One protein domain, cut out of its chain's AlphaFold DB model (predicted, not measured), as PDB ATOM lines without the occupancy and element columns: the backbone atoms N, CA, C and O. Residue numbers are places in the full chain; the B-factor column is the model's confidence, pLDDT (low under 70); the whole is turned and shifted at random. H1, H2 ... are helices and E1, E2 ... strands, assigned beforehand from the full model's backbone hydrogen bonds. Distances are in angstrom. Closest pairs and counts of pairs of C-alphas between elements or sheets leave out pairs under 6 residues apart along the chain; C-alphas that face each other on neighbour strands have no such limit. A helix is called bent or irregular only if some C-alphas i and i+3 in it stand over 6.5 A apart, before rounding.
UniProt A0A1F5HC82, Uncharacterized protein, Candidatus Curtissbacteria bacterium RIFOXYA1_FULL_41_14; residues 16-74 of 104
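This is residues 16 to 74 of the 104 residues of an uncharacterized protein of Candidatus Curtissbacteria bacterium RIFOXYA1_FULL_41_14 (UniProt A0A1F5HC82). A long two-stranded hairpin, E1 and E2, makes the length of a loose model, and helix H1 folds back from the end of E2 beside part of it. A second helix, H2, lies away from both the hairpin and H1, at the end of the link that leaves H1. The printed part has 59 residues, with two named strands and then two named helices in the order E1, E2, H1, H2; the sheet, in the order E1 - E2, is antiparallel, and the class is mixed, helices and strands. The whole is loose, with a radius of gyration of the C-alphas of 13.1 A, and only just elongated, spanning 41 by 27 by 19 A.

E1, residues 16 to 24, bends by 56 degrees at residue 20. E2, residues 30 to 38, is its antiparallel neighbour, with 165 degrees between their directions, and the two form a hairpin. The C-alphas of Ser 22 and Val 32 face each other at 4.4 A. N 18 and O 35, 2.9 A apart, and N 33 and O 21, 2.8 A apart, are within hydrogen-bond range. H1, residues 43 to 56, comes closest to E2 at the C-alphas of Thr 38 and Ala 46, 5.7 A apart, and the two elements have 3 pairs of C-alphas within 8 A. Residues 45 to 54 hold the C-alphas of H1 that come within 10 A of the sheet, in 10 pairs with E2 and 3 with E1. E1 and H1 are apart. H2, residues 64 to 74, is apart from E1, from E2 and from H1. In H1 every O i to N i+4 pair is within hydrogen-bond range; in H2, 5 of 7 are.

E1 begins at C-alpha 16, (145.849, 182.414, 133.816), and measures 23.3 A from first to last C-alpha. E2 measures 24.9 A and ends at C-alpha 38, (149.069, 186.677, 137.608). H1, 14 residues, is the longest helix by residues and measures 20.1 A. H2, 11 residues, measures 16.7 A and ends at C-alpha 74, (157.129, 191.197, 119.822). It is neither bent nor irregular, but only just: C-alphas 71 and 74 are 6.3 A apart.

The two C-alphas farthest apart are those of Ser 26 and Asn 41, at 42.0 A. The printed part has no cut. The links E1 to E2 and E2 to H1 are tight, and the link H1 to H2 is short, with 7 residues. The mean pLDDT of the printed part is 77.8; it is under 70 at residues 16 to 17, residue 39 and residues 71 to 74.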
ATOM      1  N   LEU A  16     146.278 182.802 135.157       65.75
ATOM      2  CA  LEU A  16     145.849 182.414 133.816       65.75
ATOM      3  C   LEU A  16     147.059 181.950 133.020       65.75
ATOM      4  O   LEU A  16     148.105 182.594 133.024       65.75
ATOM      5  N   PHE A  17     146.894 180.865 132.280       69.12
ATOM      6  CA  PHE A  17     147.926 180.332 131.408       69.12
ATOM      7  C   PHE A  17     147.428 180.364 129.972       69.12
ATOM      8  O   PHE A  17     146.362 179.832 129.672       69.12
ATOM      9  N   ALA A  18     148.199 180.992 129.088       73.75
ATOM     10  CA  ALA A  18     147.913 181.026 127.661       73.75
ATOM     11  C   ALA A  18     149.086 180.408 126.886       73.75
ATOM     12  O   ALA A  18     150.240 180.773 127.151       73.75
ATOM     13  N   PRO A  19     148.832 179.487 125.939       73.31
ATOM     14  CA  PRO A  19     149.880 178.993 125.061       73.31
ATOM     15  C   PRO A  19     150.384 180.141 124.182       73.31
ATOM     16  O   PRO A  19     149.603 180.918 123.636       73.31
ATOM     17  N   VAL A  20     151.703 180.254 124.066       79.31
ATOM     18  CA  VAL A  20     152.379 181.197 123.166       79.31
ATOM     19  C   VAL A  20     152.903 180.472 121.932       79.31
ATOM     20  O   VAL A  20     152.865 181.013 120.833       79.31
ATOM     21  N   GLU A  21     153.377 179.244 122.117       75.75
ATOM     22  CA  GLU A  21     153.928 178.390 121.070       75.75
ATOM     23  C   GLU A  21     153.671 176.933 121.461       75.75
ATOM     24  O   GLU A  21     153.858 176.577 122.625       75.75
ATOM     25  N   SER A  22     153.263 176.099 120.505       80.00
ATOM     26  CA  SER A  22     153.305 174.637 120.613       80.00
ATOM     27  C   SER A  22     154.003 174.090 119.373       80.00
ATOM     28  O   SER A  22     153.768 174.564 118.255       80.00
ATOM     29  N   ARG A  23     154.898 173.123 119.573       77.50
ATOM     30  CA  ARG A  23     155.631 172.464 118.496       77.50
ATOM     31  C   ARG A  23     155.874 171.004 118.836       77.50
ATOM     32  O   ARG A  23     156.312 170.681 119.934       77.50
ATOM     33  N   VAL A  24     155.655 170.135 117.856       79.81
ATOM     34  CA  VAL A  24     155.982 168.709 117.949       79.81
ATOM     35  C   VAL A  24     157.329 168.479 117.266       79.81
ATOM     36  O   VAL A  24     157.512 168.852 116.105       79.81
ATOM     37  N   HIS A  25     158.285 167.914 117.996       76.62
ATOM     38  CA  HIS A  25     159.596 167.548 117.471       76.62
ATOM     39  C   HIS A  25     159.549 166.220 116.703       76.62
ATOM     40  O   HIS A  25     158.592 165.452 116.782       76.62
ATOM     41  N   SER A  26     160.602 165.937 115.932       79.94
ATOM     42  CA  SER A  26     160.714 164.722 115.110       79.94
ATOM     43  C   SER A  26     160.771 163.421 115.918       79.94
ATOM     44  O   SER A  26     160.512 162.355 115.371       79.94
ATOM     45  N   ASP A  27     161.132 163.501 117.197       87.31
ATOM     46  CA  ASP A  27     161.101 162.391 118.155       87.31
ATOM     47  C   ASP A  27     159.704 162.170 118.772       87.31
ATOM     48  O   ASP A  27     159.528 161.262 119.580       87.31
ATOM     49  N   GLY A  28     158.710 162.980 118.390       82.25
ATOM     50  CA  GLY A  28     157.352 162.939 118.925       82.25
ATOM     51  C   GLY A  28     157.155 163.743 120.212       82.25
ATOM     52  O   GLY A  28     156.034 163.795 120.714       82.25
ATOM     53  N   THR A  29     158.197 164.392 120.740       83.50
ATOM     54  CA  THR A  29     158.091 165.216 121.950       83.50
ATOM     55  C   THR A  29     157.400 166.544 121.633       83.50
ATOM     56  O   THR A  29     157.823 167.285 120.744       83.50
ATOM     57  N   GLU A  30     156.340 166.878 122.372       82.88
ATOM     58  CA  GLU A  30     155.692 168.190 122.288       82.88
ATOM     59  C   GLU A  30     156.366 169.192 123.234       82.88
ATOM     60  O   GLU A  30     156.525 168.952 124.432       82.88
ATOM     61  N   HIS A  31     156.735 170.348 122.689       82.50
ATOM     62  CA  HIS A  31     157.249 171.486 123.431       82.50
ATOM     63  C   HIS A  31     156.238 172.626 123.376       82.50
ATOM     64  O   HIS A  31     155.896 173.113 122.299       82.50
ATOM     65  N   VAL A  32     155.801 173.089 124.549       81.12
ATOM     66  CA  VAL A  32     154.859 174.206 124.678       81.12
ATOM     67  C   VAL A  32     155.493 175.322 125.500       81.12
ATOM     68  O   VAL A  32     155.982 175.097 126.609       81.12
ATOM     69  N   ILE A  33     155.468 176.545 124.971       82.19
ATOM     70  CA  ILE A  33     155.770 177.751 125.740       82.19
ATOM     71  C   ILE A  33     154.453 178.346 126.215       82.19
ATOM     72  O   ILE A  33     153.585 178.688 125.415       82.19
ATOM     73  N   ILE A  34     154.326 178.499 127.527       81.81
ATOM     74  CA  ILE A  34     153.122 179.016 128.172       81.81
ATOM     75  C   ILE A  34     153.461 180.350 128.829       81.81
ATOM     76  O   ILE A  34     154.462 180.472 129.540       81.81
ATOM     77  N   ARG A  35     152.618 181.357 128.608       81.00
ATOM     78  CA  ARG A  35     152.661 182.619 129.344       81.00
ATOM     79  C   ARG A  35     151.700 182.538 130.522       81.00
ATOM     80  O   ARG A  35     150.524 182.244 130.340       81.00
ATOM     81  N   SER A  36     152.215 182.823 131.711       77.50
ATOM     82  CA  SER A  36     151.430 182.976 132.932       77.50
ATOM     83  C   SER A  36     151.060 184.443 133.143       77.50
ATOM     84  O   SER A  36     151.935 185.310 133.078       77.50
ATOM     85  N   TYR A  37     149.796 184.714 133.443       74.06
ATOM     86  CA  TYR A  37     149.295 186.003 133.893       74.06
ATOM     87  C   TYR A  37     148.823 185.858 135.329       74.06
ATOM     88  O   TYR A  37     147.869 185.138 135.621       74.06
ATOM     89  N   THR A  38     149.501 186.553 136.225       70.06
ATOM     90  CA  THR A  38     149.069 186.677 137.608       70.06
ATOM     91  C   THR A  38     147.812 187.538 137.677       70.06
ATOM     92  O   THR A  38     147.860 188.694 137.262       70.06
ATOM     93  N   LEU A  39     146.727 187.013 138.253       69.12
ATOM     94  CA  LEU A  39     145.541 187.803 138.607       69.12
ATOM     95  C   LEU A  39     145.383 188.023 140.121       69.12
ATOM     96  O   LEU A  39     144.402 188.622 140.548       69.12
ATOM     97  N   ALA A  40     146.314 187.523 140.938       70.81
ATOM     98  CA  ALA A  40     146.273 187.718 142.384       70.81
ATOM     99  C   ALA A  40     146.483 189.196 142.761       70.81
ATOM    100  O   ALA A  40     147.268 189.902 142.128       70.81
ATOM    101  N   ASN A  41     145.806 189.633 143.826       71.31
ATOM    102  CA  ASN A  41     145.879 191.010 144.328       71.31
ATOM    103  C   ASN A  41     147.198 191.320 145.059       71.31
ATOM    104  O   ASN A  41     147.510 192.490 145.279       71.31
ATOM    105  N   ASP A  42     147.968 190.297 145.434       79.69
ATOM    106  CA  ASP A  42     149.248 190.430 146.123       79.69
ATOM    107  C   ASP A  42     150.366 189.611 145.450       79.69
ATOM    108  O   ASP A  42     150.161 188.515 144.920       79.69
ATOM    109  N   GLU A  43     151.580 190.165 145.477       76.81
ATOM    110  CA  GLU A  43     152.753 189.613 144.790       76.81
ATOM    111  C   GLU A  43     153.215 188.269 145.379       76.81
ATOM    112  O   GLU A  43     153.672 187.386 144.652       76.81
ATOM    113  N   GLN A  44     153.077 188.066 146.689       81.00
ATOM    114  CA  GLN A  44     153.541 186.838 147.330       81.00
ATOM    115  C   GLN A  44     152.661 185.641 146.949       81.00
ATOM    116  O   GLN A  44     153.172 184.570 146.609       81.00
ATOM    117  N   THR A  45     151.344 185.826 146.952       79.06
ATOM    118  CA  THR A  45     150.376 184.801 146.557       79.06
ATOM    119  C   THR A  45     150.468 184.517 145.059       79.06
ATOM    120  O   THR A  45     150.423 183.357 144.651       79.06
ATOM    121  N   ALA A  46     150.709 185.542 144.238       76.81
ATOM    122  CA  ALA A  46     151.004 185.387 142.817       76.81
ATOM    123  C   ALA A  46     152.192 184.456 142.538       76.81
ATOM    124  O   ALA A  46     152.104 183.534 141.718       76.81
ATOM    125  N   VAL A  47     153.313 184.713 143.216       81.31
ATOM    126  CA  VAL A  47     154.537 183.920 143.077       81.31
ATOM    127  C   VAL A  47     154.278 182.490 143.531       81.31
ATOM    128  O   VAL A  47     154.589 181.556 142.792       81.31
ATOM    129  N   LYS A  48     153.641 182.316 144.695       83.12
ATOM    130  CA  LYS A  48     153.317 180.997 145.243       83.12
ATOM    131  C   LYS A  48     152.433 180.181 144.294       83.12
ATOM    132  O   LYS A  48     152.796 179.060 143.951       83.12
ATOM    133  N   ALA A  49     151.334 180.753 143.806       79.19
ATOM    134  CA  ALA A  49     150.411 180.067 142.901       79.19
ATOM    135  C   ALA A  49     151.071 179.692 141.566       79.19
ATOM    136  O   ALA A  49     150.870 178.596 141.041       79.19
ATOM    137  N   THR A  50     151.926 180.574 141.038       80.88
ATOM    138  CA  THR A  50     152.699 180.289 139.822       80.88
ATOM    139  C   THR A  50     153.678 179.133 140.043       80.88
ATOM    140  O   THR A  50     153.863 178.294 139.158       80.88
ATOM    141  N   GLU A  51     154.321 179.066 141.210       83.69
ATOM    142  CA  GLU A  51     155.261 177.994 141.538       83.69
ATOM    143  C   GLU A  51     154.579 176.649 141.789       83.69
ATOM    144  O   GLU A  51     155.068 175.640 141.276       83.69
ATOM    145  N   GLU A  52     153.451 176.632 142.499       83.75
ATOM    146  CA  GLU A  52     152.637 175.430 142.724       83.75
ATOM    147  C   GLU A  52     152.116 174.865 141.402       83.75
ATOM    148  O   GLU A  52     152.323 173.688 141.102       83.75
ATOM    149  N   PHE A  53     151.540 175.715 140.547       78.50
ATOM    150  CA  PHE A  53     151.075 175.289 139.230       78.50
ATOM    151  C   PHE A  53     152.212 174.723 138.378       78.50
ATOM    152  O   PHE A  53     152.067 173.683 137.736       78.50
ATOM    153  N   ARG A  54     153.379 175.380 138.398       83.31
ATOM    154  CA  ARG A  54     154.566 174.911 137.680       83.31
ATOM    155  C   ARG A  54     154.968 173.501 138.124       83.31
ATOM    156  O   ARG A  54     155.331 172.698 137.272       83.31
ATOM    157  N   GLN A  55     154.906 173.207 139.422       83.88
ATOM    158  CA  GLN A  55     155.212 171.874 139.949       83.88
ATOM    159  C   GLN A  55     154.166 170.837 139.530       83.88
ATOM    160  O   GLN A  55     154.543 169.773 139.048       83.88
ATOM    161  N   ILE A  56     152.875 171.162 139.648       79.00
ATOM    162  CA  ILE A  56     151.764 170.267 139.281       79.00
ATOM    163  C   ILE A  56     151.826 169.885 137.798       79.00
ATOM    164  O   ILE A  56     151.672 168.718 137.448       79.00
ATOM    165  N   MET A  57     152.090 170.861 136.929       78.75
ATOM    166  CA  MET A  57     152.116 170.669 135.476       78.75
ATOM    167  C   MET A  57     153.476 170.207 134.936       78.75
ATOM    168  O   MET A  57     153.639 170.079 133.725       78.75
ATOM    169  N   GLY A  58     154.478 170.002 135.800       83.00
ATOM    170  CA  GLY A  58     155.831 169.627 135.370       83.00
ATOM    171  C   GLY A  58     156.518 170.685 134.497       83.00
ATOM    172  O   GLY A  58     157.396 170.370 133.695       83.00
ATOM    173  N   LEU A  59     156.122 171.953 134.628       83.00
ATOM    174  CA  LEU A  59     156.676 173.054 133.848       83.00
ATOM    175  C   LEU A  59     158.026 173.496 134.426       83.00
ATOM    176  O   LEU A  59     158.313 173.371 135.618       83.00
ATOM    177  N   ARG A  60     158.867 174.112 133.596       86.94
ATOM    178  CA  ARG A  60     160.114 174.741 134.051       86.94
ATOM    179  C   ARG A  60     160.192 176.199 133.631       86.94
ATOM    180  O   ARG A  60     159.574 176.617 132.659       86.94
ATOM    181  N   LYS A  61     160.994 176.977 134.365       84.56
ATOM    182  CA  LYS A  61     161.303 178.354 133.964       84.56
ATOM    183  C   LYS A  61     162.079 178.321 132.643       84.56
ATOM    184  O   LYS A  61     162.902 177.427 132.418       84.56
ATOM    185  N   LEU A  62     161.827 179.318 131.799       83.06
ATOM    186  CA  LEU A  62     162.606 179.522 130.584       83.06
ATOM    187  C   LEU A  62     164.055 179.882 130.938       83.06
ATOM    188  O   LEU A  62     164.313 180.708 131.822       83.06
ATOM    189  N   THR A  63     164.993 179.294 130.205       85.88
ATOM    190  CA  THR A  63     166.412 179.654 130.200       85.88
ATOM    191  C   THR A  63     166.611 181.066 129.641       85.88
ATOM    192  O   THR A  63     165.734 181.636 128.989       85.88
ATOM    193  N   THR A  64     167.795 181.649 129.846       82.19
ATOM    194  CA  THR A  64     168.139 182.969 129.288       82.19
ATOM    195  C   THR A  64     167.990 183.010 127.764       82.19
ATOM    196  O   THR A  64     167.511 184.005 127.221       82.19
ATOM    197  N   ARG A  65     168.355 181.922 127.070       79.94
ATOM    198  CA  ARG A  65     168.206 181.796 125.613       79.94
ATOM    199  C   ARG A  65     166.736 181.784 125.199       79.94
ATOM    200  O   ARG A  65     166.351 182.538 124.310       79.94
ATOM    201  N   GLU A  66     165.919 180.976 125.869       81.44
ATOM    202  CA  GLU A  66     164.477 180.894 125.613       81.44
ATOM    203  C   GLU A  66     163.777 182.226 125.869       81.44
ATOM    204  O   GLU A  66     162.974 182.670 125.054       81.44
ATOM    205  N   ARG A  67     164.148 182.925 126.946       80.50
ATOM    206  CA  ARG A  67     163.591 184.241 127.269       80.50
ATOM    207  C   ARG A  67     163.948 185.300 126.230       80.50
ATOM    208  O   ARG A  67     163.091 186.099 125.874       80.50
ATOM    209  N   ARG A  68     165.194 185.318 125.744       75.12
ATOM    210  CA  ARG A  68     165.609 186.229 124.664       75.12
ATOM    211  C   ARG A  68     164.845 185.937 123.380       75.12
ATOM    212  O   ARG A  68     164.327 186.865 122.782       75.12
ATOM    213  N   SER A  69     164.721 184.662 123.021       71.75
ATOM    214  CA  SER A  69     163.950 184.224 121.852       71.75
ATOM    215  C   SER A  69     162.494 184.689 121.962       71.75
ATOM    216  O   SER A  69     161.988 185.350 121.062       71.75
ATOM    217  N   LEU A  70     161.861 184.479 123.123       73.94
ATOM    218  CA  LEU A  70     160.507 184.951 123.417       73.94
ATOM    219  C   LEU A  70     160.381 186.484 123.364       73.94
ATOM    220  O   LEU A  70     159.405 186.996 122.834       73.94
ATOM    221  N   HIS A  71     161.343 187.240 123.898       66.06
ATOM    222  CA  HIS A  71     161.314 188.710 123.862       66.06
ATOM    223  C   HIS A  71     161.361 189.258 122.425       66.06
ATOM    224  O   HIS A  71     160.923 190.374 122.168       66.06
ATOM    225  N   VAL A  72     161.884 188.483 121.477       62.16
ATOM    226  CA  VAL A  72     161.928 188.851 120.060       62.16
ATOM    227  C   VAL A  72     160.602 188.517 119.332       62.16
ATOM    228  O   VAL A  72     160.362 189.039 118.246       62.16
ATOM    229  N   LEU A  73     159.668 187.768 119.950       57.53
ATOM    230  CA  LEU A  73     158.297 187.572 119.422       57.53
ATOM    231  C   LEU A  73     157.546 188.874 119.175       57.53
ATOM    232  O   LEU A  73     156.735 188.941 118.261       57.53
ATOM    233  N   SER A  74     157.802 189.909 119.973       55.34
ATOM    234  CA  SER A  74     157.129 191.197 119.822       55.34
ATOM    235  C   SER A  74     157.733 192.091 118.733       55.34
ATOM    236  O   SER A  74     157.236 193.199 118.544       55.34
TER     237      SER A  74